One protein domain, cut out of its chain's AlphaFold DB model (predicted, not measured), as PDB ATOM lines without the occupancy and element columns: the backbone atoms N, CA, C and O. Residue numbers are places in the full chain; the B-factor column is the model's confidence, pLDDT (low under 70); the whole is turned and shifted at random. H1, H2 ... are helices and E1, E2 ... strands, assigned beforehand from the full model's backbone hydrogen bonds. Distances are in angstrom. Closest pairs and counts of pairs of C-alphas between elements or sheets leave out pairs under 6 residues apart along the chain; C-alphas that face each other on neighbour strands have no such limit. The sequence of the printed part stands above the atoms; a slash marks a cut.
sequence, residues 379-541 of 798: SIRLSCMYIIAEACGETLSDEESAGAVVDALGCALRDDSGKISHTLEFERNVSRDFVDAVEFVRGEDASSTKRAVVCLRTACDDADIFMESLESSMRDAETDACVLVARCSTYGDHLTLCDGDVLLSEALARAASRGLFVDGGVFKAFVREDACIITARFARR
ATOM      1  N   SER A 379      -0.467 -29.247 -37.794       57.47
ATOM      2  CA  SER A 379      -1.864 -28.871 -37.994       57.47
ATOM      3  C   SER A 379      -2.502 -28.171 -36.786       57.47
ATOM      4  O   SER A 379      -3.216 -27.201 -36.990       57.47
ATOM      5  N   ILE A 380      -2.261 -28.613 -35.548       60.34
ATOM      6  CA  ILE A 380      -2.789 -27.966 -34.331       60.34
ATOM      7  C   ILE A 380      -2.112 -26.613 -34.121       60.34
ATOM      8  O   ILE A 380      -2.797 -25.634 -33.854       60.34
ATOM      9  N   ARG A 381      -0.786 -26.531 -34.298       62.41
ATOM     10  CA  ARG A 381      -0.048 -25.270 -34.148       62.41
ATOM     11  C   ARG A 381      -0.501 -24.228 -35.178       62.41
ATOM     12  O   ARG A 381      -0.797 -23.106 -34.784       62.41
ATOM     13  N   LEU A 382      -0.609 -24.609 -36.452       66.19
ATOM     14  CA  LEU A 382      -1.165 -23.762 -37.514       66.19
ATOM     15  C   LEU A 382      -2.607 -23.350 -37.200       66.19
ATOM     16  O   LEU A 382      -2.928 -22.170 -37.288       66.19
ATOM     17  N   SER A 383      -3.457 -24.277 -36.746       72.62
ATOM     18  CA  SER A 383      -4.821 -23.947 -36.313       72.62
ATOM     19  C   SER A 383      -4.842 -22.917 -35.180       72.62
ATOM     20  O   SER A 383      -5.580 -21.944 -35.275       72.62
ATOM     21  N   CYS A 384      -4.005 -23.061 -34.144       73.00
ATOM     22  CA  CYS A 384      -3.894 -22.074 -33.065       73.00
ATOM     23  C   CYS A 384      -3.459 -20.695 -33.585       73.00
ATOM     24  O   CYS A 384      -3.978 -19.682 -33.124       73.00
ATOM     25  N   MET A 385      -2.544 -20.650 -34.561       74.75
ATOM     26  CA  MET A 385      -2.093 -19.398 -35.180       74.75
ATOM     27  C   MET A 385      -3.233 -18.674 -35.900       74.75
ATOM     28  O   MET A 385      -3.436 -17.481 -35.676       74.75
ATOM     29  N   TYR A 386      -4.000 -19.401 -36.720       80.88
ATOM     30  CA  TYR A 386      -5.162 -18.841 -37.409       80.88
ATOM     31  C   TYR A 386      -6.235 -18.380 -36.422       80.88
ATOM     32  O   TYR A 386      -6.750 -17.282 -36.585       80.88
ATOM     33  N   ILE A 387      -6.503 -19.150 -35.361       86.19
ATOM     34  CA  ILE A 387      -7.484 -18.786 -34.328       86.19
ATOM     35  C   ILE A 387      -7.106 -17.472 -33.625       86.19
ATOM     36  O   ILE A 387      -7.973 -16.630 -33.400       86.19
ATOM     37  N   ILE A 388      -5.829 -17.271 -33.275       86.19
ATOM     38  CA  ILE A 388      -5.381 -16.037 -32.604       86.19
ATOM     39  C   ILE A 388      -5.542 -14.826 -33.532       86.19
ATOM     40  O   ILE A 388      -6.029 -13.782 -33.093       86.19
ATOM     41  N   ALA A 389      -5.165 -14.959 -34.807       84.69
ATOM     42  CA  ALA A 389      -5.320 -13.880 -35.779       84.69
ATOM     43  C   ALA A 389      -6.792 -13.587 -36.102       84.69
ATOM     44  O   ALA A 389      -7.197 -12.424 -36.097       84.69
ATOM     45  N   GLU A 390      -7.615 -14.622 -36.280       87.38
ATOM     46  CA  GLU A 390      -9.054 -14.498 -36.529       87.38
ATOM     47  C   GLU A 390      -9.765 -13.827 -35.349       87.38
ATOM     48  O   GLU A 390     -10.616 -12.960 -35.546       87.38
ATOM     49  N   ALA A 391      -9.359 -14.137 -34.115       87.31
ATOM     50  CA  ALA A 391      -9.860 -13.464 -32.921       87.31
ATOM     51  C   ALA A 391      -9.501 -11.965 -32.886       87.31
ATOM     52  O   ALA A 391     -10.239 -11.174 -32.302       87.31
ATOM     53  N   CYS A 392      -8.407 -11.563 -33.544       85.94
ATOM     54  CA  CYS A 392      -8.041 -10.160 -33.759       85.94
ATOM     55  C   CYS A 392      -8.735  -9.531 -34.987       85.94
ATOM     56  O   CYS A 392      -8.515  -8.358 -35.279       85.94
ATOM     57  N   GLY A 393      -9.563 -10.290 -35.713       85.50
ATOM     58  CA  GLY A 393     -10.208  -9.854 -36.952       85.50
ATOM     59  C   GLY A 393      -9.271  -9.815 -38.163       85.50
ATOM     60  O   GLY A 393      -9.571  -9.121 -39.132       85.50
ATOM     61  N   GLU A 394      -8.136 -10.514 -38.115       84.12
ATOM     62  CA  GLU A 394      -7.173 -10.606 -39.215       84.12
ATOM     63  C   GLU A 394      -7.193 -11.984 -39.874       84.12
ATOM     64  O   GLU A 394      -7.407 -13.010 -39.231       84.12
ATOM     65  N   THR A 395      -6.951 -12.007 -41.184       81.50
ATOM     66  CA  THR A 395      -6.830 -13.247 -41.959       81.50
ATOM     67  C   THR A 395      -5.394 -13.378 -42.442       81.50
ATOM     68  O   THR A 395      -4.913 -12.532 -43.190       81.50
ATOM     69  N   LEU A 396      -4.703 -14.425 -41.999       78.06
ATOM     70  CA  LEU A 396      -3.309 -14.669 -42.367       78.06
ATOM     71  C   LEU A 396      -3.231 -15.263 -43.781       78.06
ATOM     72  O   LEU A 396      -3.986 -16.181 -44.109       78.06
ATOM     73  N   SER A 397      -2.319 -14.751 -44.608       69.62
ATOM     74  CA  SER A 397      -2.091 -15.214 -45.986       69.62
ATOM     75  C   SER A 397      -1.145 -16.409 -46.094       69.62
ATOM     76  O   SER A 397      -1.175 -17.126 -47.095       69.62
ATOM     77  N   ASP A 398      -0.299 -16.613 -45.088       74.50
ATOM     78  CA  ASP A 398       0.837 -17.526 -45.134       74.50
ATOM     79  C   ASP A 398       1.241 -18.009 -43.729       74.50
ATOM     80  O   ASP A 398       0.863 -17.446 -42.697       74.50
ATOM     81  N   GLU A 399       2.020 -19.092 -43.690       69.38
ATOM     82  CA  GLU A 399       2.484 -19.706 -42.442       69.38
ATOM     83  C   GLU A 399       3.562 -18.890 -41.707       69.38
ATOM     84  O   GLU A 399       3.857 -19.174 -40.544       69.38
ATOM     85  N   GLU A 400       4.216 -17.941 -42.375       68.44
ATOM     86  CA  GLU A 400       5.288 -17.134 -41.788       68.44
ATOM     87  C   GLU A 400       4.695 -16.056 -40.876       68.44
ATOM     88  O   GLU A 400       5.035 -15.995 -39.691       68.44
ATOM     89  N   SER A 401       3.698 -15.327 -41.380       66.50
ATOM     90  CA  SER A 401       2.862 -14.392 -40.620       66.50
ATOM     91  C   SER A 401       2.199 -15.084 -39.421       66.50
ATOM     92  O   SER A 401       2.175 -14.559 -38.307       66.50
ATOM     93  N   ALA A 402       1.723 -16.317 -39.619       67.94
ATOM     94  CA  ALA A 402       1.166 -17.168 -38.568       67.94
ATOM     95  C   ALA A 402       2.197 -17.498 -37.468       67.94
ATOM     96  O   ALA A 402       1.902 -17.414 -36.272       67.94
ATOM     97  N   GLY A 403       3.427 -17.824 -37.877       68.00
ATOM     98  CA  GLY A 403       4.581 -18.020 -37.000       68.00
ATOM     99  C   GLY A 403       4.864 -16.809 -36.114       68.00
ATOM    100  O   GLY A 403       4.959 -16.947 -34.893       68.00
ATOM    101  N   ALA A 404       4.919 -15.626 -36.727       68.25
ATOM    102  CA  ALA A 404       5.236 -14.375 -36.046       68.25
ATOM    103  C   ALA A 404       4.245 -14.037 -34.919       68.25
ATOM    104  O   ALA A 404       4.663 -13.591 -33.851       68.25
ATOM    105  N   VAL A 405       2.945 -14.297 -35.112       68.75
ATOM    106  CA  VAL A 405       1.903 -14.047 -34.095       68.75
ATOM    107  C   VAL A 405       2.113 -14.909 -32.847       68.75
ATOM    108  O   VAL A 405       2.026 -14.415 -31.722       68.75
ATOM    109  N   VAL A 406       2.421 -16.195 -33.028       73.44
ATOM    110  CA  VAL A 406       2.673 -17.112 -31.906       73.44
ATOM    111  C   VAL A 406       3.971 -16.778 -31.192       73.44
ATOM    112  O   VAL A 406       4.007 -16.824 -29.964       73.44
ATOM    113  N   ASP A 407       5.019 -16.417 -31.925       72.25
ATOM    114  CA  ASP A 407       6.293 -16.045 -31.316       72.25
ATOM    115  C   ASP A 407       6.154 -14.741 -30.517       72.25
ATOM    116  O   ASP A 407       6.614 -14.666 -29.375       72.25
ATOM    117  N   ALA A 408       5.437 -13.749 -31.056       70.81
ATOM    118  CA  ALA A 408       5.102 -12.515 -30.353       70.81
ATOM    119  C   ALA A 408       4.313 -12.800 -29.063       70.81
ATOM    120  O   ALA A 408       4.684 -12.341 -27.977       70.81
ATOM    121  N   LEU A 409       3.242 -13.596 -29.143       76.50
ATOM    122  CA  LEU A 409       2.444 -13.972 -27.974       76.50
ATOM    123  C   LEU A 409       3.271 -14.761 -26.953       76.50
ATOM    124  O   LEU A 409       3.258 -14.451 -25.764       76.50
ATOM    125  N   GLY A 410       4.032 -15.749 -27.417       75.56
ATOM    126  CA  GLY A 410       4.895 -16.580 -26.591       75.56
ATOM    127  C   GLY A 410       5.989 -15.784 -25.884       75.56
ATOM    128  O   GLY A 410       6.410 -16.179 -24.800       75.56
ATOM    129  N   CYS A 411       6.438 -14.658 -26.442       72.62
ATOM    130  CA  CYS A 411       7.353 -13.754 -25.751       72.62
ATOM    131  C   CYS A 411       6.641 -12.875 -24.712       72.62
ATOM    132  O   CYS A 411       7.156 -12.719 -23.605       72.62
ATOM    133  N   ALA A 412       5.449 -12.357 -25.019       74.81
ATOM    134  CA  ALA A 412       4.651 -11.565 -24.076       74.81
ATOM    135  C   ALA A 412       4.154 -12.393 -22.869       74.81
ATOM    136  O   ALA A 412       3.982 -11.871 -21.767       74.81
ATOM    137  N   LEU A 413       3.968 -13.704 -23.044       76.88
ATOM    138  CA  LEU A 413       3.590 -14.635 -21.976       76.88
ATOM    139  C   LEU A 413       4.735 -14.976 -21.005       76.88
ATOM    140  O   LEU A 413       4.507 -15.698 -20.034       76.88
ATOM    141  N   ARG A 414       5.958 -14.487 -21.239       72.31
ATOM    142  CA  ARG A 414       7.111 -14.769 -20.374       72.31
ATOM    143  C   ARG A 414       7.267 -13.740 -19.268       72.31
ATOM    144  O   ARG A 414       6.994 -12.555 -19.458       72.31
ATOM    145  N   ASP A 415       7.740 -14.213 -18.122       62.56
ATOM    146  CA  ASP A 415       8.078 -13.365 -16.984       62.56
ATOM    147  C   ASP A 415       9.553 -12.915 -17.018       62.56
ATOM    148  O   ASP A 415      10.297 -13.238 -17.948       62.56
ATOM    149  N   ASP A 416       9.992 -12.185 -15.990       53.72
ATOM    150  CA  ASP A 416      11.366 -11.667 -15.867       53.72
ATOM    151  C   ASP A 416      12.460 -12.753 -15.874       53.72
ATOM    152  O   ASP A 416      13.627 -12.453 -16.120       53.72
ATOM    153  N   SER A 417      12.105 -14.020 -15.621       51.22
ATOM    154  CA  SER A 417      13.027 -15.161 -15.707       51.22
ATOM    155  C   SER A 417      13.180 -15.711 -17.132       51.22
ATOM    156  O   SER A 417      13.983 -16.618 -17.363       51.22
ATOM    157  N   GLY A 418      12.404 -15.195 -18.092       51.75
ATOM    158  CA  GLY A 418      12.355 -15.679 -19.472       51.75
ATOM    159  C   GLY A 418      11.613 -17.012 -19.632       51.75
ATOM    160  O   GLY A 418      11.585 -17.567 -20.734       51.75
ATOM    161  N   LYS A 419      11.007 -17.548 -18.565       55.47
ATOM    162  CA  LYS A 419      10.127 -18.722 -18.627       55.47
ATOM    163  C   LYS A 419       8.697 -18.290 -18.940       55.47
ATOM    164  O   LYS A 419       8.261 -17.211 -18.549       55.47
ATOM    165  N   ILE A 420       7.956 -19.156 -19.629       61.72
ATOM    166  CA  ILE A 420       6.505 -19.007 -19.746       61.72
ATOM    167  C   ILE A 420       5.922 -19.496 -18.423       61.72
ATOM    168  O   ILE A 420       5.762 -20.691 -18.204       61.72
ATOM    169  N   SER A 421       5.729 -18.578 -17.485       56.31
ATOM    170  CA  SER A 421       5.496 -18.921 -16.086       56.31
ATOM    171  C   SER A 421       4.306 -18.149 -15.543       56.31
ATOM    172  O   SER A 421       4.437 -17.443 -14.548       56.31
ATOM    173  N   HIS A 422       3.136 -18.249 -16.170       67.19
ATOM    174  CA  HIS A 422       1.927 -17.662 -15.598       67.19
ATOM    175  C   HIS A 422       0.742 -18.603 -15.619       67.19
ATOM    176  O   HIS A 422       0.444 -19.216 -16.640       67.19
ATOM    177  N   THR A 423       0.005 -18.630 -14.513       80.00
ATOM    178  CA  THR A 423      -1.402 -19.021 -14.565       80.00
ATOM    179  C   THR A 423      -2.144 -17.926 -15.321       80.00
ATOM    180  O   THR A 423      -2.058 -16.752 -14.944       80.00
ATOM    181  N   LEU A 424      -2.815 -18.304 -16.407       86.38
ATOM    182  CA  LEU A 424      -3.521 -17.362 -17.262       86.38
ATOM    183  C   LEU A 424      -4.987 -17.297 -16.867       86.38
ATOM    184  O   LEU A 424      -5.653 -18.318 -16.707       86.38
ATOM    185  N   GLU A 425      -5.475 -16.075 -16.746       89.06
ATOM    186  CA  GLU A 425      -6.899 -15.788 -16.753       89.06
ATOM    187  C   GLU A 425      -7.286 -15.146 -18.071       89.06
ATOM    188  O   GLU A 425      -6.463 -14.535 -18.749       89.06
ATOM    189  N   PHE A 426      -8.554 -15.278 -18.432       90.44
ATOM    190  CA  PHE A 426      -9.079 -14.765 -19.686       90.44
ATOM    191  C   PHE A 426     -10.317 -13.935 -19.405       90.44
ATOM    192  O   PHE A 426     -11.102 -14.228 -18.500       90.44
ATOM    193  N   GLU A 427     -10.512 -12.900 -20.209       85.25
ATOM    194  CA  GLU A 427     -11.731 -12.111 -20.143       85.25
ATOM    195  C   GLU A 427     -12.960 -12.944 -20.522       85.25
ATOM    196  O   GLU A 427     -12.905 -13.861 -21.342       85.25
ATOM    197  N   ARG A 428     -14.113 -12.590 -19.947       76.94
ATOM    198  CA  ARG A 428     -15.346 -13.392 -20.051       76.94
ATOM    199  C   ARG A 428     -15.873 -13.577 -21.479       76.94
ATOM    200  O   ARG A 428     -16.623 -14.517 -21.716       76.94
ATOM    201  N   ASN A 429     -15.511 -12.688 -22.403       79.56
ATOM    202  CA  ASN A 429     -16.060 -12.640 -23.763       79.56
ATOM    203  C   ASN A 429     -15.137 -13.264 -24.821       79.56
ATOM    204  O   ASN A 429     -15.361 -13.083 -26.015       79.56
ATOM    205  N   VAL A 430     -14.094 -13.975 -24.398       85.25
ATOM    206  CA  VAL A 430     -13.130 -14.613 -25.297       85.25
ATOM    207  C   VAL A 430     -13.619 -16.013 -25.683       85.25
ATOM    208  O   VAL A 430     -14.192 -16.730 -24.860       85.25
ATOM    209  N   SER A 431     -13.433 -16.407 -26.948       88.12
ATOM    210  CA  SER A 431     -13.880 -17.717 -27.436       88.12
ATOM    211  C   SER A 431     -13.092 -18.856 -26.786       88.12
ATOM    212  O   SER A 431     -11.925 -18.704 -26.420       88.12
ATOM    213  N   ARG A 432     -13.723 -20.031 -26.669       86.50
ATOM    214  CA  ARG A 432     -13.046 -21.215 -26.126       86.50
ATOM    215  C   ARG A 432     -11.839 -21.614 -26.977       86.50
ATOM    216  O   ARG A 432     -10.794 -21.923 -26.418       86.50
ATOM    217  N   ASP A 433     -11.973 -21.513 -28.294       85.38
ATOM    218  CA  ASP A 433     -10.905 -21.827 -29.240       85.38
ATOM    219  C   ASP A 433      -9.690 -20.910 -29.045       85.38
ATOM    220  O   ASP A 433      -8.555 -21.382 -29.062       85.38
ATOM    221  N   PHE A 434      -9.905 -19.612 -28.788       88.12
ATOM    222  CA  PHE A 434      -8.811 -18.689 -28.476       88.12
ATOM    223  C   PHE A 434      -8.140 -19.036 -27.148       88.12
ATOM    224  O   PHE A 434      -6.914 -19.051 -27.075       88.12
ATOM    225  N   VAL A 435      -8.920 -19.344 -26.106       88.38
ATOM    226  CA  VAL A 435      -8.373 -19.780 -24.811       88.38
ATOM    227  C   VAL A 435      -7.485 -21.008 -24.995       88.38
ATOM    228  O   VAL A 435      -6.342 -21.007 -24.545       88.38
ATOM    229  N   ASP A 436      -7.978 -22.022 -25.706       83.62
ATOM    230  CA  ASP A 436      -7.233 -23.255 -25.955       83.62
ATOM    231  C   ASP A 436      -5.981 -22.992 -26.821       83.62
ATOM    232  O   ASP A 436      -4.928 -23.574 -26.566       83.62
ATOM    233  N   ALA A 437      -6.043 -22.058 -27.780       85.19
ATOM    234  CA  ALA A 437      -4.888 -21.642 -28.577       85.19
ATOM    235  C   ALA A 437      -3.813 -20.918 -27.747       85.19
ATOM    236  O   ALA A 437      -2.627 -21.218 -27.884       85.19
ATOM    237  N   VAL A 438      -4.197 -19.994 -26.864       86.12
ATOM    238  CA  VAL A 438      -3.247 -19.283 -25.991       86.12
ATOM    239  C   VAL A 438      -2.645 -20.225 -24.948       86.12
ATOM    240  O   VAL A 438      -1.440 -20.182 -24.710       86.12
ATOM    241  N   GLU A 439      -3.449 -21.105 -24.352       84.62
ATOM    242  CA  GLU A 439      -2.980 -22.148 -23.430       84.62
ATOM    243  C   GLU A 439      -2.010 -23.119 -24.118       84.62
ATOM    244  O   GLU A 439      -0.997 -23.509 -23.535       84.62
ATOM    245  N   PHE A 440      -2.256 -23.443 -25.390       80.81
ATOM    246  CA  PHE A 440      -1.324 -24.217 -26.203       80.81
ATOM    247  C   PHE A 440       0.008 -23.481 -26.414       80.81
ATOM    248  O   PHE A 440       1.068 -24.079 -26.229       80.81
ATOM    249  N   VAL A 441      -0.024 -22.182 -26.746       78.06
ATOM    250  CA  VAL A 441       1.192 -21.351 -26.869       78.06
ATOM    251  C   VAL A 441       1.924 -21.235 -25.531       78.06
ATOM    252  O   VAL A 441       3.156 -21.211 -25.505       78.06
ATOM    253  N   ARG A 442       1.186 -21.196 -24.415       78.94
ATOM    254  CA  ARG A 442       1.765 -21.166 -23.073       78.94
ATOM    255  C   ARG A 442       2.558 -22.441 -22.762       78.94
ATOM    256  O   ARG A 442       3.638 -22.372 -22.178       78.94
ATOM    257  N   GLY A 443       2.016 -23.598 -23.133       71.19
ATOM    258  CA  GLY A 443       2.570 -24.905 -22.786       71.19
ATOM    259  C   GLY A 443       2.224 -25.374 -21.362       71.19
ATOM    260  O   GLY A 443       1.545 -24.689 -20.589       71.19
ATOM    261  N   GLU A 444       2.680 -26.588 -21.030       57.62
ATOM    262  CA  GLU A 444       2.269 -27.363 -19.842       57.62
ATOM    263  C   GLU A 444       3.128 -27.140 -18.578       57.62
ATOM    264  O   GLU A 444       2.983 -27.883 -17.607       57.62
ATOM    265  N   ASP A 445       4.026 -26.149 -18.543       53.28
ATOM    266  CA  ASP A 445       4.950 -25.988 -17.407       53.28
ATOM    267  C   ASP A 445       4.224 -25.402 -16.170       53.28
ATOM    268  O   ASP A 445       4.070 -24.194 -15.985       53.28
ATOM    269  N   ALA A 446       3.696 -26.308 -15.341       42.72
ATOM    270  CA  ALA A 446       2.667 -26.078 -14.323       42.72
ATOM    271  C   ALA A 446       3.197 -25.739 -12.913       42.72
ATOM    272  O   ALA A 446       2.586 -26.125 -11.915       42.72
ATOM    273  N   SER A 447       4.330 -25.041 -12.788       50.16
ATOM    274  CA  SER A 447       4.912 -24.704 -11.471       50.16
ATOM    275  C   SER A 447       4.870 -23.219 -11.101       50.16
ATOM    276  O   SER A 447       5.409 -22.836 -10.061       50.16
ATOM    277  N   SER A 448       4.233 -22.365 -11.910       57.22
ATOM    278  CA  SER A 448       4.257 -20.927 -11.638       57.22
ATOM    279  C   SER A 448       3.298 -20.473 -10.537       57.22
ATOM    280  O   SER A 448       2.132 -20.853 -10.490       57.22
ATOM    281  N   THR A 449       3.792 -19.559  -9.701       60.72
ATOM    282  CA  THR A 449       3.030 -18.807  -8.699       60.72
ATOM    283  C   THR A 449       2.534 -17.445  -9.198       60.72
ATOM    284  O   THR A 449       1.708 -16.823  -8.531       60.72
ATOM    285  N   LYS A 450       3.014 -16.949 -10.348       73.50
ATOM    286  CA  LYS A 450       2.627 -15.635 -10.885       73.50
ATOM    287  C   LYS A 450       1.384 -15.763 -11.773       73.50
ATOM    288  O   LYS A 450       1.302 -16.673 -12.592       73.50
ATOM    289  N   ARG A 451       0.450 -14.815 -11.690       83.31
ATOM    290  CA  ARG A 451      -0.767 -14.764 -12.526       83.31
ATOM    291  C   ARG A 451      -0.645 -13.684 -13.602       83.31
ATOM    292  O   ARG A 451       0.108 -12.727 -13.432       83.31
ATOM    293  N   ALA A 452      -1.372 -13.831 -14.702       88.06
ATOM    294  CA  ALA A 452      -1.577 -12.772 -15.687       88.06
ATOM    295  C   ALA A 452      -2.950 -12.932 -16.346       88.06
ATOM    296  O   ALA A 452      -3.395 -14.055 -16.562       88.06
ATOM    297  N   VAL A 453      -3.603 -11.823 -16.683       91.81
ATOM    298  CA  VAL A 453      -4.846 -11.846 -17.464       91.81
ATOM    299  C   VAL A 453      -4.546 -11.571 -18.935       91.81
ATOM    300  O   VAL A 453      -3.815 -10.637 -19.257       91.81
ATOM    301  N   VAL A 454      -5.081 -12.388 -19.835       92.69
ATOM    302  CA  VAL A 454      -4.971 -12.198 -21.282       92.69
ATOM    303  C   VAL A 454      -6.149 -11.347 -21.746       92.69
ATOM    304  O   VAL A 454      -7.310 -11.737 -21.607       92.69
ATOM    305  N   CYS A 455      -5.837 -10.179 -22.300       91.50
ATOM    306  CA  CYS A 455      -6.801  -9.194 -22.771       91.50
ATOM    307  C   CYS A 455      -6.765  -9.133 -24.298       91.50
ATOM    308  O   CYS A 455      -5.774  -8.687 -24.877       91.50
ATOM    309  N   LEU A 456      -7.854  -9.548 -24.944       90.12
ATOM    310  CA  LEU A 456      -8.023  -9.439 -26.393       90.12
ATOM    311  C   LEU A 456      -8.750  -8.129 -26.721       90.12
ATOM    312  O   LEU A 456      -9.803  -7.837 -26.148       90.12
ATOM    313  N   ARG A 457      -8.198  -7.314 -27.623       86.69
ATOM    314  CA  ARG A 457      -8.795  -6.031 -28.025       86.69
ATOM    315  C   ARG A 457      -8.871  -5.916 -29.542       86.69
ATOM    316  O   ARG A 457      -7.872  -6.058 -30.240       86.69
ATOM    317  N   THR A 458     -10.076  -5.641 -30.027       81.12
ATOM    318  CA  THR A 458     -10.390  -5.495 -31.458       81.12
ATOM    319  C   THR A 458     -10.999  -4.139 -31.803       81.12
ATOM    320  O   THR A 458     -11.179  -3.842 -32.976       81.12
ATOM    321  N   ALA A 459     -11.298  -3.311 -30.798       78.56
ATOM    322  CA  ALA A 459     -11.791  -1.948 -30.953       78.56
ATOM    323  C   ALA A 459     -11.210  -1.060 -29.843       78.56
ATOM    324  O   ALA A 459     -11.086  -1.495 -28.691       78.56
ATOM    325  N   CYS A 460     -10.858   0.175 -30.191       79.25
ATOM    326  CA  CYS A 460     -10.370   1.186 -29.262       79.25
ATOM    327  C   CYS A 460     -10.711   2.579 -29.803       79.25
ATOM    328  O   CYS A 460     -10.148   3.001 -30.809       79.25
ATOM    329  N   ASP A 461     -11.614   3.279 -29.114       78.06
ATOM    330  CA  ASP A 461     -12.013   4.643 -29.487       78.06
ATOM    331  C   ASP A 461     -11.269   5.708 -28.666       78.06
ATOM    332  O   ASP A 461     -11.124   6.846 -29.100       78.06
ATOM    333  N   ASP A 462     -10.803   5.348 -27.465       87.88
ATOM    334  CA  ASP A 462     -10.160   6.257 -26.516       87.88
ATOM    335  C   ASP A 462      -9.118   5.515 -25.663       87.88
ATOM    336  O   ASP A 462      -9.359   4.407 -25.166       87.88
ATOM    337  N   ALA A 463      -7.949   6.134 -25.495       87.19
ATOM    338  CA  ALA A 463      -6.814   5.534 -24.800       87.19
ATOM    339  C   ALA A 463      -7.046   5.381 -23.286       87.19
ATOM    340  O   ALA A 463      -6.550   4.428 -22.681       87.19
ATOM    341  N   ASP A 464      -7.793   6.295 -22.661       88.25
ATOM    342  CA  ASP A 464      -8.109   6.231 -21.235       88.25
ATOM    343  C   ASP A 464      -9.141   5.137 -20.954       88.25
ATOM    344  O   ASP A 464      -8.915   4.308 -20.071       88.25
ATOM    345  N   ILE A 465     -10.208   5.055 -21.755       87.62
ATOM    346  CA  ILE A 465     -11.206   3.974 -21.663       87.62
ATOM    347  C   ILE A 465     -10.541   2.609 -21.879       87.62
ATOM    348  O   ILE A 465     -10.814   1.646 -21.154       87.62
ATOM    349  N   PHE A 466      -9.634   2.520 -22.853       88.19
ATOM    350  CA  PHE A 466      -8.868   1.307 -23.119       88.19
ATOM    351  C   PHE A 466      -8.052   0.865 -21.899       88.19
ATOM    352  O   PHE A 466      -8.127  -0.300 -21.494       88.19
ATOM    353  N   MET A 467      -7.323   1.790 -21.268       90.88
ATOM    354  CA  MET A 467      -6.524   1.475 -20.084       90.88
ATOM    355  C   MET A 467      -7.389   1.149 -18.863       90.88
ATOM    356  O   MET A 467      -7.082   0.196 -18.152       90.88
ATOM    357  N   GLU A 468      -8.505   1.849 -18.643       90.31
ATOM    358  CA  GLU A 468      -9.466   1.516 -17.575       90.31
ATOM    359  C   GLU A 468     -10.001   0.096 -17.705       90.31
ATOM    360  O   GLU A 468     -10.133  -0.618 -16.706       90.31
ATOM    361  N   SER A 469     -10.279  -0.319 -18.941       89.06
ATOM    362  CA  SER A 469     -10.723  -1.670 -19.245       89.06
ATOM    363  C   SER A 469      -9.654  -2.708 -18.894       89.06
ATOM    364  O   SER A 469      -9.976  -3.678 -18.209       89.06
ATOM    365  N   LEU A 470      -8.388  -2.494 -19.281       90.25
ATOM    366  CA  LEU A 470      -7.287  -3.398 -18.915       90.25
ATOM    367  C   LEU A 470      -7.112  -3.497 -17.395       90.25
ATOM    368  O   LEU A 470      -6.981  -4.592 -16.851       90.25
ATOM    369  N   GLU A 471      -7.169  -2.366 -16.691       92.06
ATOM    370  CA  GLU A 471      -7.077  -2.348 -15.231       92.06
ATOM    371  C   GLU A 471      -8.252  -3.056 -14.558       92.06
ATOM    372  O   GLU A 471      -8.070  -3.690 -13.519       92.06
ATOM    373  N   SER A 472      -9.455  -2.963 -15.131       91.81
ATOM    374  CA  SER A 472     -10.611  -3.711 -14.642       91.81
ATOM    375  C   SER A 472     -10.391  -5.212 -14.778       91.81
ATOM    376  O   SER A 472     -10.602  -5.930 -13.808       91.81
ATOM    377  N   SER A 473      -9.891  -5.672 -15.928       91.44
ATOM    378  CA  SER A 473      -9.572  -7.086 -16.149       91.44
ATOM    379  C   SER A 473      -8.494  -7.586 -15.186       91.44
ATOM    380  O   SER A 473      -8.613  -8.682 -14.646       91.44
ATOM    381  N   MET A 474      -7.473  -6.771 -14.901       92.56
ATOM    382  CA  MET A 474      -6.440  -7.088 -13.905       92.56
ATOM    383  C   MET A 474      -7.004  -7.192 -12.481       92.56
ATOM    384  O   MET A 474      -6.629  -8.099 -11.741       92.56
ATOM    385  N   ARG A 475      -7.917  -6.286 -12.095       92.50
ATOM    386  CA  ARG A 475      -8.591  -6.326 -10.785       92.50
ATOM    387  C   ARG A 475      -9.487  -7.550 -10.645       92.50
ATOM    388  O   ARG A 475      -9.421  -8.214  -9.618       92.50
ATOM    389  N   ASP A 476     -10.284  -7.847 -11.666       90.69
ATOM    390  CA  ASP A 476     -11.193  -8.996 -11.676       90.69
ATOM    391  C   ASP A 476     -10.424 -10.323 -11.598       90.69
ATOM    392  O   ASP A 476     -10.888 -11.260 -10.951       90.69
ATOM    393  N   ALA A 477      -9.243 -10.376 -12.221       88.62
ATOM    394  CA  ALA A 477      -8.343 -11.526 -12.196       88.62
ATOM    395  C   ALA A 477      -7.373 -11.546 -10.999       88.62
ATOM    396  O   ALA A 477      -6.533 -12.443 -10.897       88.62
ATOM    397  N   GLU A 478      -7.457 -10.553 -10.102       90.31
ATOM    398  CA  GLU A 478      -6.588 -10.393  -8.930       90.31
ATOM    399  C   GLU A 478      -5.093 -10.541  -9.273       90.31
ATOM    400  O   GLU A 478      -4.357 -11.326  -8.663       90.31
ATOM    401  N   THR A 479      -4.647  -9.808 -10.297       90.06
ATOM    402  CA  THR A 479      -3.274  -9.867 -10.809       90.06
ATOM    403  C   THR A 479      -2.696  -8.486 -11.112       90.06
ATOM    404  O   THR A 479      -3.397  -7.565 -11.525       90.06
ATOM    405  N   ASP A 480      -1.378  -8.367 -10.969       88.88
ATOM    406  CA  ASP A 480      -0.604  -7.166 -11.294       88.88
ATOM    407  C   ASP A 480      -0.018  -7.190 -12.711       88.88
ATOM    408  O   ASP A 480       0.733  -6.288 -13.084       88.88
ATOM    409  N   ALA A 481      -0.363  -8.192 -13.525       89.31
ATOM    410  CA  ALA A 481       0.076  -8.273 -14.914       89.31
ATOM    411  C   ALA A 481      -1.058  -8.610 -15.887       89.31
ATOM    412  O   ALA A 481      -1.900  -9.466 -15.605       89.31
ATOM    413  N   CYS A 482      -1.027  -7.998 -17.069       92.00
ATOM    414  CA  CYS A 482      -1.855  -8.400 -18.201       92.00
ATOM    415  C   CYS A 482      -1.020  -8.610 -19.466       92.00
ATOM    416  O   CYS A 482       0.042  -8.017 -19.640       92.00
ATOM    417  N   VAL A 483      -1.504  -9.482 -20.344       91.12
ATOM    418  CA  VAL A 483      -0.964  -9.700 -21.684       91.12
ATOM    419  C   VAL A 483      -2.005  -9.205 -22.669       91.12
ATOM    420  O   VAL A 483      -3.062  -9.811 -22.833       91.12
ATOM    421  N   LEU A 484      -1.714  -8.071 -23.290       91.31
ATOM    422  CA  LEU A 484      -2.517  -7.499 -24.352       91.31
ATOM    423  C   LEU A 484      -2.244  -8.257 -25.650       91.31
ATOM    424  O   LEU A 484      -1.086  -8.434 -26.022       91.31
ATOM    425  N   VAL A 485      -3.311  -8.632 -26.348       91.19
ATOM    426  CA  VAL A 485      -3.301  -9.071 -27.743       91.19
ATOM    427  C   VAL A 485      -4.251  -8.150 -28.496       91.19
ATOM    428  O   VAL A 485      -5.439  -8.087 -28.168       91.19
ATOM    429  N   ALA A 486      -3.737  -7.389 -29.456       89.88
ATOM    430  CA  ALA A 486      -4.542  -6.411 -30.175       89.88
ATOM    431  C   ALA A 486      -4.144  -6.307 -31.640       89.88
ATOM    432  O   ALA A 486      -2.967  -6.383 -31.985       89.88
ATOM    433  N   ARG A 487      -5.132  -6.054 -32.495       88.38
ATOM    434  CA  ARG A 487      -4.885  -5.602 -33.864       88.38
ATOM    435  C   ARG A 487      -4.363  -4.168 -33.850       88.38
ATOM    436  O   ARG A 487      -4.775  -3.359 -33.020       88.38
ATOM    437  N   CYS A 488      -3.474  -3.856 -34.774       86.56
ATOM    438  CA  CYS A 488      -2.973  -2.527 -35.065       86.56
ATOM    439  C   CYS A 488      -2.911  -2.310 -36.576       86.56
ATOM    440  O   CYS A 488      -2.654  -3.243 -37.334       86.56
ATOM    441  N   SER A 489      -3.081  -1.061 -36.989       85.12
ATOM    442  CA  SER A 489      -2.823  -0.618 -38.357       85.12
ATOM    443  C   SER A 489      -1.551   0.230 -38.401       85.12
ATOM    444  O   SER A 489      -1.219   0.923 -37.433       85.12
ATOM    445  N   THR A 490      -0.814   0.173 -39.510       78.19
ATOM    446  CA  THR A 490       0.356   1.029 -39.752       78.19
ATOM    447  C   THR A 490      -0.051   2.268 -40.546       78.19
ATOM    448  O   THR A 490      -0.693   2.195 -41.592       78.19
ATOM    449  N   TYR A 491       0.352   3.443 -40.063       71.12
ATOM    450  CA  TYR A 491       0.215   4.707 -40.779       71.12
ATOM    451  C   TYR A 491       1.561   5.436 -40.781       71.12
ATOM    452  O   TYR A 491       1.925   6.123 -39.824       71.12
ATOM    453  N   GLY A 492       2.335   5.250 -41.856       71.75
ATOM    454  CA  GLY A 492       3.731   5.692 -41.907       71.75
ATOM    455  C   GLY A 492       4.577   4.965 -40.856       71.75
ATOM    456  O   GLY A 492       4.525   3.743 -40.764       71.75
ATOM    457  N   ASP A 493       5.319   5.715 -40.037       67.50
ATOM    458  CA  ASP A 493       6.107   5.179 -38.914       67.50
ATOM    459  C   ASP A 493       5.285   4.986 -37.618       67.50
ATOM    460  O   ASP A 493       5.845   4.694 -36.559       67.50
ATOM    461  N   HIS A 494       3.962   5.177 -37.661       77.88
ATOM    462  CA  HIS A 494       3.091   5.098 -36.488       77.88
ATOM    463  C   HIS A 494       2.184   3.870 -36.515       77.88
ATOM    464  O   HIS A 494       1.742   3.421 -37.570       77.88
ATOM    465  N   LEU A 495       1.873   3.356 -35.323       83.50
ATOM    466  CA  LEU A 495       0.908   2.281 -35.116       83.50
ATOM    467  C   LEU A 495      -0.340   2.827 -34.432       83.50
ATOM    468  O   LEU A 495      -0.230   3.489 -33.395       83.50
ATOM    469  N   THR A 496      -1.509   2.523 -34.985       87.06
ATOM    470  CA  THR A 496      -2.810   2.803 -34.370       87.06
ATOM    471  C   THR A 496      -3.443   1.514 -33.866       87.06
ATOM    472  O   THR A 496      -3.414   0.488 -34.542       87.06
ATOM    473  N   LEU A 497      -3.999   1.548 -32.658       85.75
ATOM    474  CA  LEU A 497      -4.653   0.398 -32.040       85.75
ATOM    475  C   LEU A 497      -6.047   0.183 -32.630       85.75
ATOM    476  O   LEU A 497      -6.848   1.110 -32.705       85.75
ATOM    477  N   CYS A 498      -6.356  -1.073 -32.957       79.69
ATOM    478  CA  CYS A 498      -7.685  -1.549 -33.347       79.69
ATOM    479  C   CYS A 498      -8.332  -0.774 -34.509       79.69
ATOM    480  O   CYS A 498      -9.537  -0.541 -34.488       79.69
ATOM    481  N   ASP A 499      -7.523  -0.348 -35.485       69.94
ATOM    482  CA  ASP A 499      -7.925   0.492 -36.628       69.94
ATOM    483  C   ASP A 499      -8.592   1.829 -36.241       69.94
ATOM    484  O   ASP A 499      -9.213   2.482 -37.079       69.94
ATOM    485  N   GLY A 500      -8.475   2.226 -34.972       67.81
ATOM    486  CA  GLY A 500      -9.018   3.470 -34.441       67.81
ATOM    487  C   GLY A 500      -8.042   4.641 -34.548       67.81
ATOM    488  O   GLY A 500      -6.967   4.546 -35.145       67.81
ATOM    489  N   ASP A 501      -8.404   5.746 -33.898       74.62
ATOM    490  CA  ASP A 501      -7.607   6.981 -33.857       74.62
ATOM    491  C   ASP A 501      -6.545   6.985 -32.734       74.62
ATOM    492  O   ASP A 501      -5.793   7.950 -32.582       74.62
ATOM    493  N   VAL A 502      -6.460   5.917 -31.931       85.69
ATOM    494  CA  VAL A 502      -5.544   5.846 -30.784       85.69
ATOM    495  C   VAL A 502      -4.169   5.350 -31.216       85.69
ATOM    496  O   VAL A 502      -3.989   4.188 -31.585       85.69
ATOM    497  N   LEU A 503      -3.165   6.216 -31.098       88.75
ATOM    498  CA  LEU A 503      -1.770   5.846 -31.324       88.75
ATOM    499  C   LEU A 503      -1.270   4.905 -30.221       88.75
ATOM    500  O   LEU A 503      -1.512   5.127 -29.033       88.75
ATOM    501  N   LEU A 504      -0.468   3.906 -30.588       87.50
ATOM    502  CA  LEU A 504       0.183   3.024 -29.619       87.50
ATOM    503  C   LEU A 504       1.073   3.817 -28.647       87.50
ATOM    504  O   LEU A 504       1.072   3.539 -27.453       87.50
ATOM    505  N   SER A 505       1.770   4.855 -29.120       88.69
ATOM    506  CA  SER A 505       2.539   5.763 -28.254       88.69
ATOM    507  C   SER A 505       1.665   6.485 -27.225       88.69
ATOM    508  O   SER A 505       2.083   6.646 -26.077       88.69
ATOM    509  N   GLU A 506       0.442   6.877 -27.592       90.06
ATOM    510  CA  GLU A 506      -0.513   7.456 -26.647       90.06
ATOM    511  C   GLU A 506      -0.952   6.421 -25.612       90.06
ATOM    512  O   GLU A 506      -0.902   6.704 -24.415       90.06
ATOM    513  N   ALA A 507      -1.295   5.208 -26.045       89.88
ATOM    514  CA  ALA A 507      -1.626   4.121 -25.133       89.88
ATOM    515  C   ALA A 507      -0.481   3.857 -24.139       89.88
ATOM    516  O   ALA A 507      -0.721   3.826 -22.934       89.88
ATOM    517  N   LEU A 508       0.775   3.769 -24.596       90.88
ATOM    518  CA  LEU A 508       1.933   3.591 -23.710       90.88
ATOM    519  C   LEU A 508       2.078   4.725 -22.686       90.88
ATOM    520  O   LEU A 508       2.348   4.459 -21.514       90.88
ATOM    521  N   ALA A 509       1.859   5.976 -23.097       92.19
ATOM    522  CA  ALA A 509       1.879   7.109 -22.176       92.19
ATOM    523  C   ALA A 509       0.750   7.031 -21.136       92.19
ATOM    524  O   ALA A 509       0.986   7.281 -19.951       92.19
ATOM    525  N   ARG A 510      -0.468   6.641 -21.543       93.56
ATOM    526  CA  ARG A 510      -1.598   6.446 -20.617       93.56
ATOM    527  C   ARG A 510      -1.336   5.307 -19.640       93.56
ATOM    528  O   ARG A 510      -1.545   5.501 -18.444       93.56
ATOM    529  N   ALA A 511      -0.814   4.175 -20.112       93.75
ATOM    530  CA  ALA A 511      -0.408   3.056 -19.263       93.75
ATOM    531  C   ALA A 511       0.596   3.506 -18.195       93.75
ATOM    532  O   ALA A 511       0.343   3.349 -16.999       93.75
ATOM    533  N   ALA A 512       1.685   4.158 -18.608       94.75
ATOM    534  CA  ALA A 512       2.725   4.603 -17.689       94.75
ATOM    535  C   ALA A 512       2.205   5.632 -16.675       94.75
ATOM    536  O   ALA A 512       2.555   5.559 -15.493       94.75
ATOM    537  N   SER A 513       1.293   6.522 -17.087       94.94
ATOM    538  CA  SER A 513       0.641   7.491 -16.192       94.94
ATOM    539  C   SER A 513      -0.268   6.845 -15.138       94.94
ATOM    540  O   SER A 513      -0.567   7.463 -14.117       94.94
ATOM    541  N   ARG A 514      -0.657   5.584 -15.348       94.06
ATOM    542  CA  ARG A 514      -1.441   4.752 -14.422       94.06
ATOM    543  C   ARG A 514      -0.577   3.735 -13.661       94.06
ATOM    544  O   ARG A 514      -1.096   2.960 -12.863       94.06
ATOM    545  N   GLY A 515       0.741   3.748 -13.877       93.94
ATOM    546  CA  GLY A 515       1.683   2.817 -13.250       93.94
ATOM    547  C   GLY A 515       1.742   1.440 -13.909       93.94
ATOM    548  O   GLY A 515       2.177   0.481 -13.274       93.94
ATOM    549  N   LEU A 516       1.293   1.322 -15.160       93.25
ATOM    550  CA  LEU A 516       1.436   0.124 -15.981       93.25
ATOM    551  C   LEU A 516       2.597   0.310 -16.957       93.25
ATOM    552  O   LEU A 516       2.599   1.243 -17.758       93.25
ATOM    553  N   PHE A 517       3.569  -0.594 -16.917       91.25
ATOM    554  CA  PHE A 517       4.761  -0.523 -17.759       91.25
ATOM    555  C   PHE A 517       4.831  -1.718 -18.685       91.25
ATOM    556  O   PHE A 517       4.487  -2.834 -18.289       91.25
ATOM    557  N   VAL A 518       5.283  -1.473 -19.915       87.06
ATOM    558  CA  VAL A 518       5.548  -2.551 -20.857       87.06
ATOM    559  C   VAL A 518       6.757  -3.322 -20.372       87.06
ATOM    560  O   VAL A 518       7.879  -2.821 -20.308       87.06
ATOM    561  N   ASP A 519       6.492  -4.565 -20.043       78.81
ATOM    562  CA  ASP A 519       7.420  -5.493 -19.461       78.81
ATOM    563  C   ASP A 519       8.030  -6.288 -20.628       78.81
ATOM    564  O   ASP A 519       7.429  -7.229 -21.144       78.81
ATOM    565  N   GLY A 520       9.216  -5.869 -21.090       68.75
ATOM    566  CA  GLY A 520       9.933  -6.507 -22.207       68.75
ATOM    567  C   GLY A 520       9.586  -6.020 -23.603       68.75
ATOM    568  O   GLY A 520       9.866  -6.728 -24.559       68.75
ATOM    569  N   GLY A 521       8.980  -4.845 -23.736       77.25
ATOM    570  CA  GLY A 521       8.657  -4.256 -25.034       77.25
ATOM    571  C   GLY A 521       7.359  -4.759 -25.672       77.25
ATOM    572  O   GLY A 521       6.652  -5.625 -25.151       77.25
ATOM    573  N   VAL A 522       7.015  -4.129 -26.797       80.56
ATOM    574  CA  VAL A 522       5.831  -4.453 -27.599       80.56
ATOM    575  C   VAL A 522       6.263  -5.319 -28.773       80.56
ATOM    576  O   VAL A 522       7.059  -4.892 -29.609       80.56
ATOM    577  N   PHE A 523       5.722  -6.527 -28.850       80.12
ATOM    578  CA  PHE A 523       5.988  -7.464 -29.931       80.12
ATOM    579  C   PHE A 523       5.014  -7.205 -31.071       80.12
ATOM    580  O   PHE A 523       3.819  -7.037 -30.840       80.12
ATOM    581  N   LYS A 524       5.526  -7.159 -32.301       79.50
ATOM    582  CA  LYS A 524       4.764  -6.808 -33.502       79.50
ATOM    583  C   LYS A 524       4.844  -7.972 -34.482       79.50
ATOM    584  O   LYS A 524       5.942  -8.363 -34.869       79.50
ATOM    585  N   ALA A 525       3.698  -8.505 -34.882       78.81
ATOM    586  CA  ALA A 525       3.570  -9.511 -35.924       78.81
ATOM    587  C   ALA A 525       2.825  -8.888 -37.106       78.81
ATOM    588  O   ALA A 525       1.615  -8.679 -37.041       78.81
ATOM    589  N   PHE A 526       3.548  -8.529 -38.163       76.12
ATOM    590  CA  PHE A 526       2.939  -7.965 -39.366       76.12
ATOM    591  C   PHE A 526       2.191  -9.066 -40.116       76.12
ATOM    592  O   PHE A 526       2.758 -10.113 -40.410       76.12
ATOM    593  N   VAL A 527       0.901  -8.834 -40.353       72.69
ATOM    594  CA  VAL A 527       0.006  -9.756 -41.064       72.69
ATOM    595  C   VAL A 527      -0.146  -9.319 -42.521       72.69
ATOM    596  O   VAL A 527      -0.284 -10.151 -43.412       72.69
ATOM    597  N   ARG A 528      -0.117  -8.003 -42.761       74.88
ATOM    598  CA  ARG A 528      -0.122  -7.338 -44.071       74.88
ATOM    599  C   ARG A 528       0.774  -6.094 -43.989       74.88
ATOM    600  O   ARG A 528       1.193  -5.716 -42.897       74.88
ATOM    601  N   GLU A 529       1.043  -5.430 -45.113       73.44
ATOM    602  CA  GLU A 529       1.819  -4.170 -45.122       73.44
ATOM    603  C   GLU A 529       1.200  -3.090 -44.213       73.44
ATOM    604  O   GLU A 529       1.919  -2.336 -43.553       73.44
ATOM    605  N   ASP A 530      -0.134  -3.043 -44.158       78.69
ATOM    606  CA  ASP A 530      -0.927  -2.048 -43.435       78.69
ATOM    607  C   ASP A 530      -1.444  -2.523 -42.064       78.69
ATOM    608  O   ASP A 530      -2.044  -1.738 -41.332       78.69
ATOM    609  N   ALA A 531      -1.231  -3.794 -41.703       80.94
ATOM    610  CA  ALA A 531      -1.845  -4.408 -40.528       80.94
ATOM    611  C   ALA A 531      -0.873  -5.301 -39.754       80.94
ATOM    612  O   ALA A 531      -0.191  -6.166 -40.312       80.94
ATOM    613  N   CYS A 532      -0.853  -5.148 -38.434       84.25
ATOM    614  CA  CYS A 532      -0.080  -5.994 -37.539       84.25
ATOM    615  C   CYS A 532      -0.875  -6.377 -36.294       84.25
ATOM    616  O   CYS A 532      -1.758  -5.665 -35.835       84.25
ATOM    617  N   ILE A 533      -0.552  -7.528 -35.723       83.88
ATOM    618  CA  ILE A 533      -1.016  -7.921 -34.400       83.88
ATOM    619  C   ILE A 533       0.099  -7.579 -33.429       83.88
ATOM    620  O   ILE A 533       1.244  -7.996 -33.613       83.88
ATOM    621  N   ILE A 534      -0.233  -6.821 -32.391       86.12
ATOM    622  CA  ILE A 534       0.683  -6.579 -31.290       86.12
ATOM    623  C   ILE A 534       0.370  -7.502 -30.125       86.12
ATOM    624  O   ILE A 534      -0.792  -7.764 -29.797       86.12
ATOM    625  N   THR A 535       1.426  -7.933 -29.453       85.25
ATOM    626  CA  THR A 535       1.325  -8.508 -28.122       85.25
ATOM    627  C   THR A 535       2.239  -7.745 -27.180       85.25
ATOM    628  O   THR A 535       3.363  -7.380 -27.521       85.25
ATOM    629  N   ALA A 536       1.750  -7.440 -25.986       87.00
ATOM    630  CA  ALA A 536       2.523  -6.700 -25.000       87.00
ATOM    631  C   ALA A 536       2.142  -7.157 -23.605       87.00
ATOM    632  O   ALA A 536       0.962  -7.290 -23.281       87.00
ATOM    633  N   ARG A 537       3.145  -7.364 -22.760       87.06
ATOM    634  CA  ARG A 537       2.919  -7.594 -21.342       87.06
ATOM    635  C   ARG A 537       2.963  -6.259 -20.623       87.06
ATOM    636  O   ARG A 537       3.962  -5.555 -20.718       87.06
ATOM    637  N   PHE A 538       1.916  -5.928 -19.885       90.25
ATOM    638  CA  PHE A 538       1.936  -4.816 -18.949       90.25
ATOM    639  C   PHE A 538       2.051  -5.346 -17.533       90.25
ATOM    640  O   PHE A 538       1.352  -6.285 -17.152       90.25
ATOM    641  N   ALA A 539       2.919  -4.723 -16.748       88.38
ATOM    642  CA  ALA A 539       3.081  -5.026 -15.342       88.38
ATOM    643  C   ALA A 539       2.896  -3.758 -14.505       88.38
ATOM    644  O   ALA A 539       3.388  -2.680 -14.852       88.38
ATOM    645  N   ARG A 540       2.166  -3.891 -13.398       91.12
ATOM    646  CA  ARG A 540       1.924  -2.804 -12.456       91.12
ATOM    647  C   ARG A 540       3.183  -2.517 -11.641       91.12
ATOM    648  O   ARG A 540       3.937  -3.424 -11.277       91.12
ATOM    649  N   ARG A 541       3.414  -1.236 -11.364       90.88
ATOM    650  CA  ARG A 541       4.458  -0.724 -10.471       90.88
ATOM    651  C   ARG A 541       3.827   0.197  -9.427       90.88
ATOM    652  O   ARG A 541       2.709   0.680  -9.592       90.88
TER     653      ARG A 541
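This is residues 379 to 541 of the 798 residues of an uncharacterized protein of Ostreococcus lucimarinus (strain CCE9901) (UniProt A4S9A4). A single strongly twisted sheet of six strands forms the middle, with helices on both of its faces. H2 and H3 cover one face, with H1 touching both of them, while H4 packs on the opposite face and touches H5, round which the sheet curls. The printed part has 163 residues, with five named helices and six named strands in the order H1, H2, E1, H3, E2, H4, E3, E4, H5, E5, E6, and its class is mixed, helices and strands. The sheet is branched at E3, with parallel and antiparallel pairs. The whole is compact, with a radius of gyration of the C-alphas of 14.6 A and spans of 43 by 42 by 28 A.

Start with the sheet and find C-alpha 481 at (0.076, -8.273, -14.914); from there E3, residues 481 to 491, runs 28.9 A and bends by 58 degrees at residue 487. E6, residues 531 to 540, is 28.4 A long and ends at C-alpha 540, (1.924, -2.804, -12.456). E5, residues 516 to 528, is the longest strand by residues; it covers 29.1 A and bends by 75 degrees at residue 520. E2 is residues 451 to 457, 19.5 A, and the short strands are E1, residues 423 to 426, and E4, residues 494 to 497. For the helices, begin at C-alpha 379, (-1.864, -28.871, -37.994), where H1 runs 18.1 A over residues 379 to 391. H2, residues 399 to 412, spans 20.2 A, and H4, residues 463 to 476, spans 20.1 A. H3 is residues 432 to 442, 15.1 A, and H5 is residues 504 to 513, 14.2 A.

Look first at E3, which has E2 and E4 on one side and E6 on the other side. E2 and E3 are parallel, with N 455 and O 483 at 2.8 A. E1 is parallel to E2 on its other side, with N 454 and O 425 at 2.8 A. E3 and E6 are antiparallel, with N 488 and O 532 at 2.7 A. The hairpin of E3 and E4 has N 489 and O 496 at 2.9 A, and the hairpin of E5 and E6 has N 523 and O 535 at 2.8 A. Two strand-helix-strand units, each two parallel neighbour strands with a helix between, are E1, H3, E2, with a left-handed crossover, and E2, H4, E3, with a right-handed one. H2 is on the sheet at a height of 8.2 A, over E5 and E6, and runs along the strands at 4 degrees to E5 on the local plane; its closest C-alphas to E5 are those of Ala 404 and Ala 525, 5.1 A apart. H3 is on the same face as H2. H4 is on the opposite face at a height of 8.5 A. H1 only grazes the sheet, with residues 388 to 391. H1 touches H3 at a steep tilt of 62 degrees, opposite ways, closest at the C-alphas of Cys 384 and Ala 437, 4.6 A. H1 touches H2 about perpendicular at 75 degrees, closest at the C-alphas of Met 385 and Ala 402, 5.2 A. H4 touches H5 with residues 463 to 467 alone, closest at the C-alphas of Ala 463 and Ala 507, 5.4 A. H2 and H4 are apart. In H1, H3, H4 and H5 every O i to N i+4 pair is within hydrogen-bond range, and in H2 9 of 10 are.

The two C-alphas farthest apart are those of Ser 447 and Gly 492, 43.0 A. The printed part has no cut and no long link. The mean pLDDT of the printed part is 80.3; 30 residues are under 70, among them residues 399 to 405, 415 to 422 and 444 to 449.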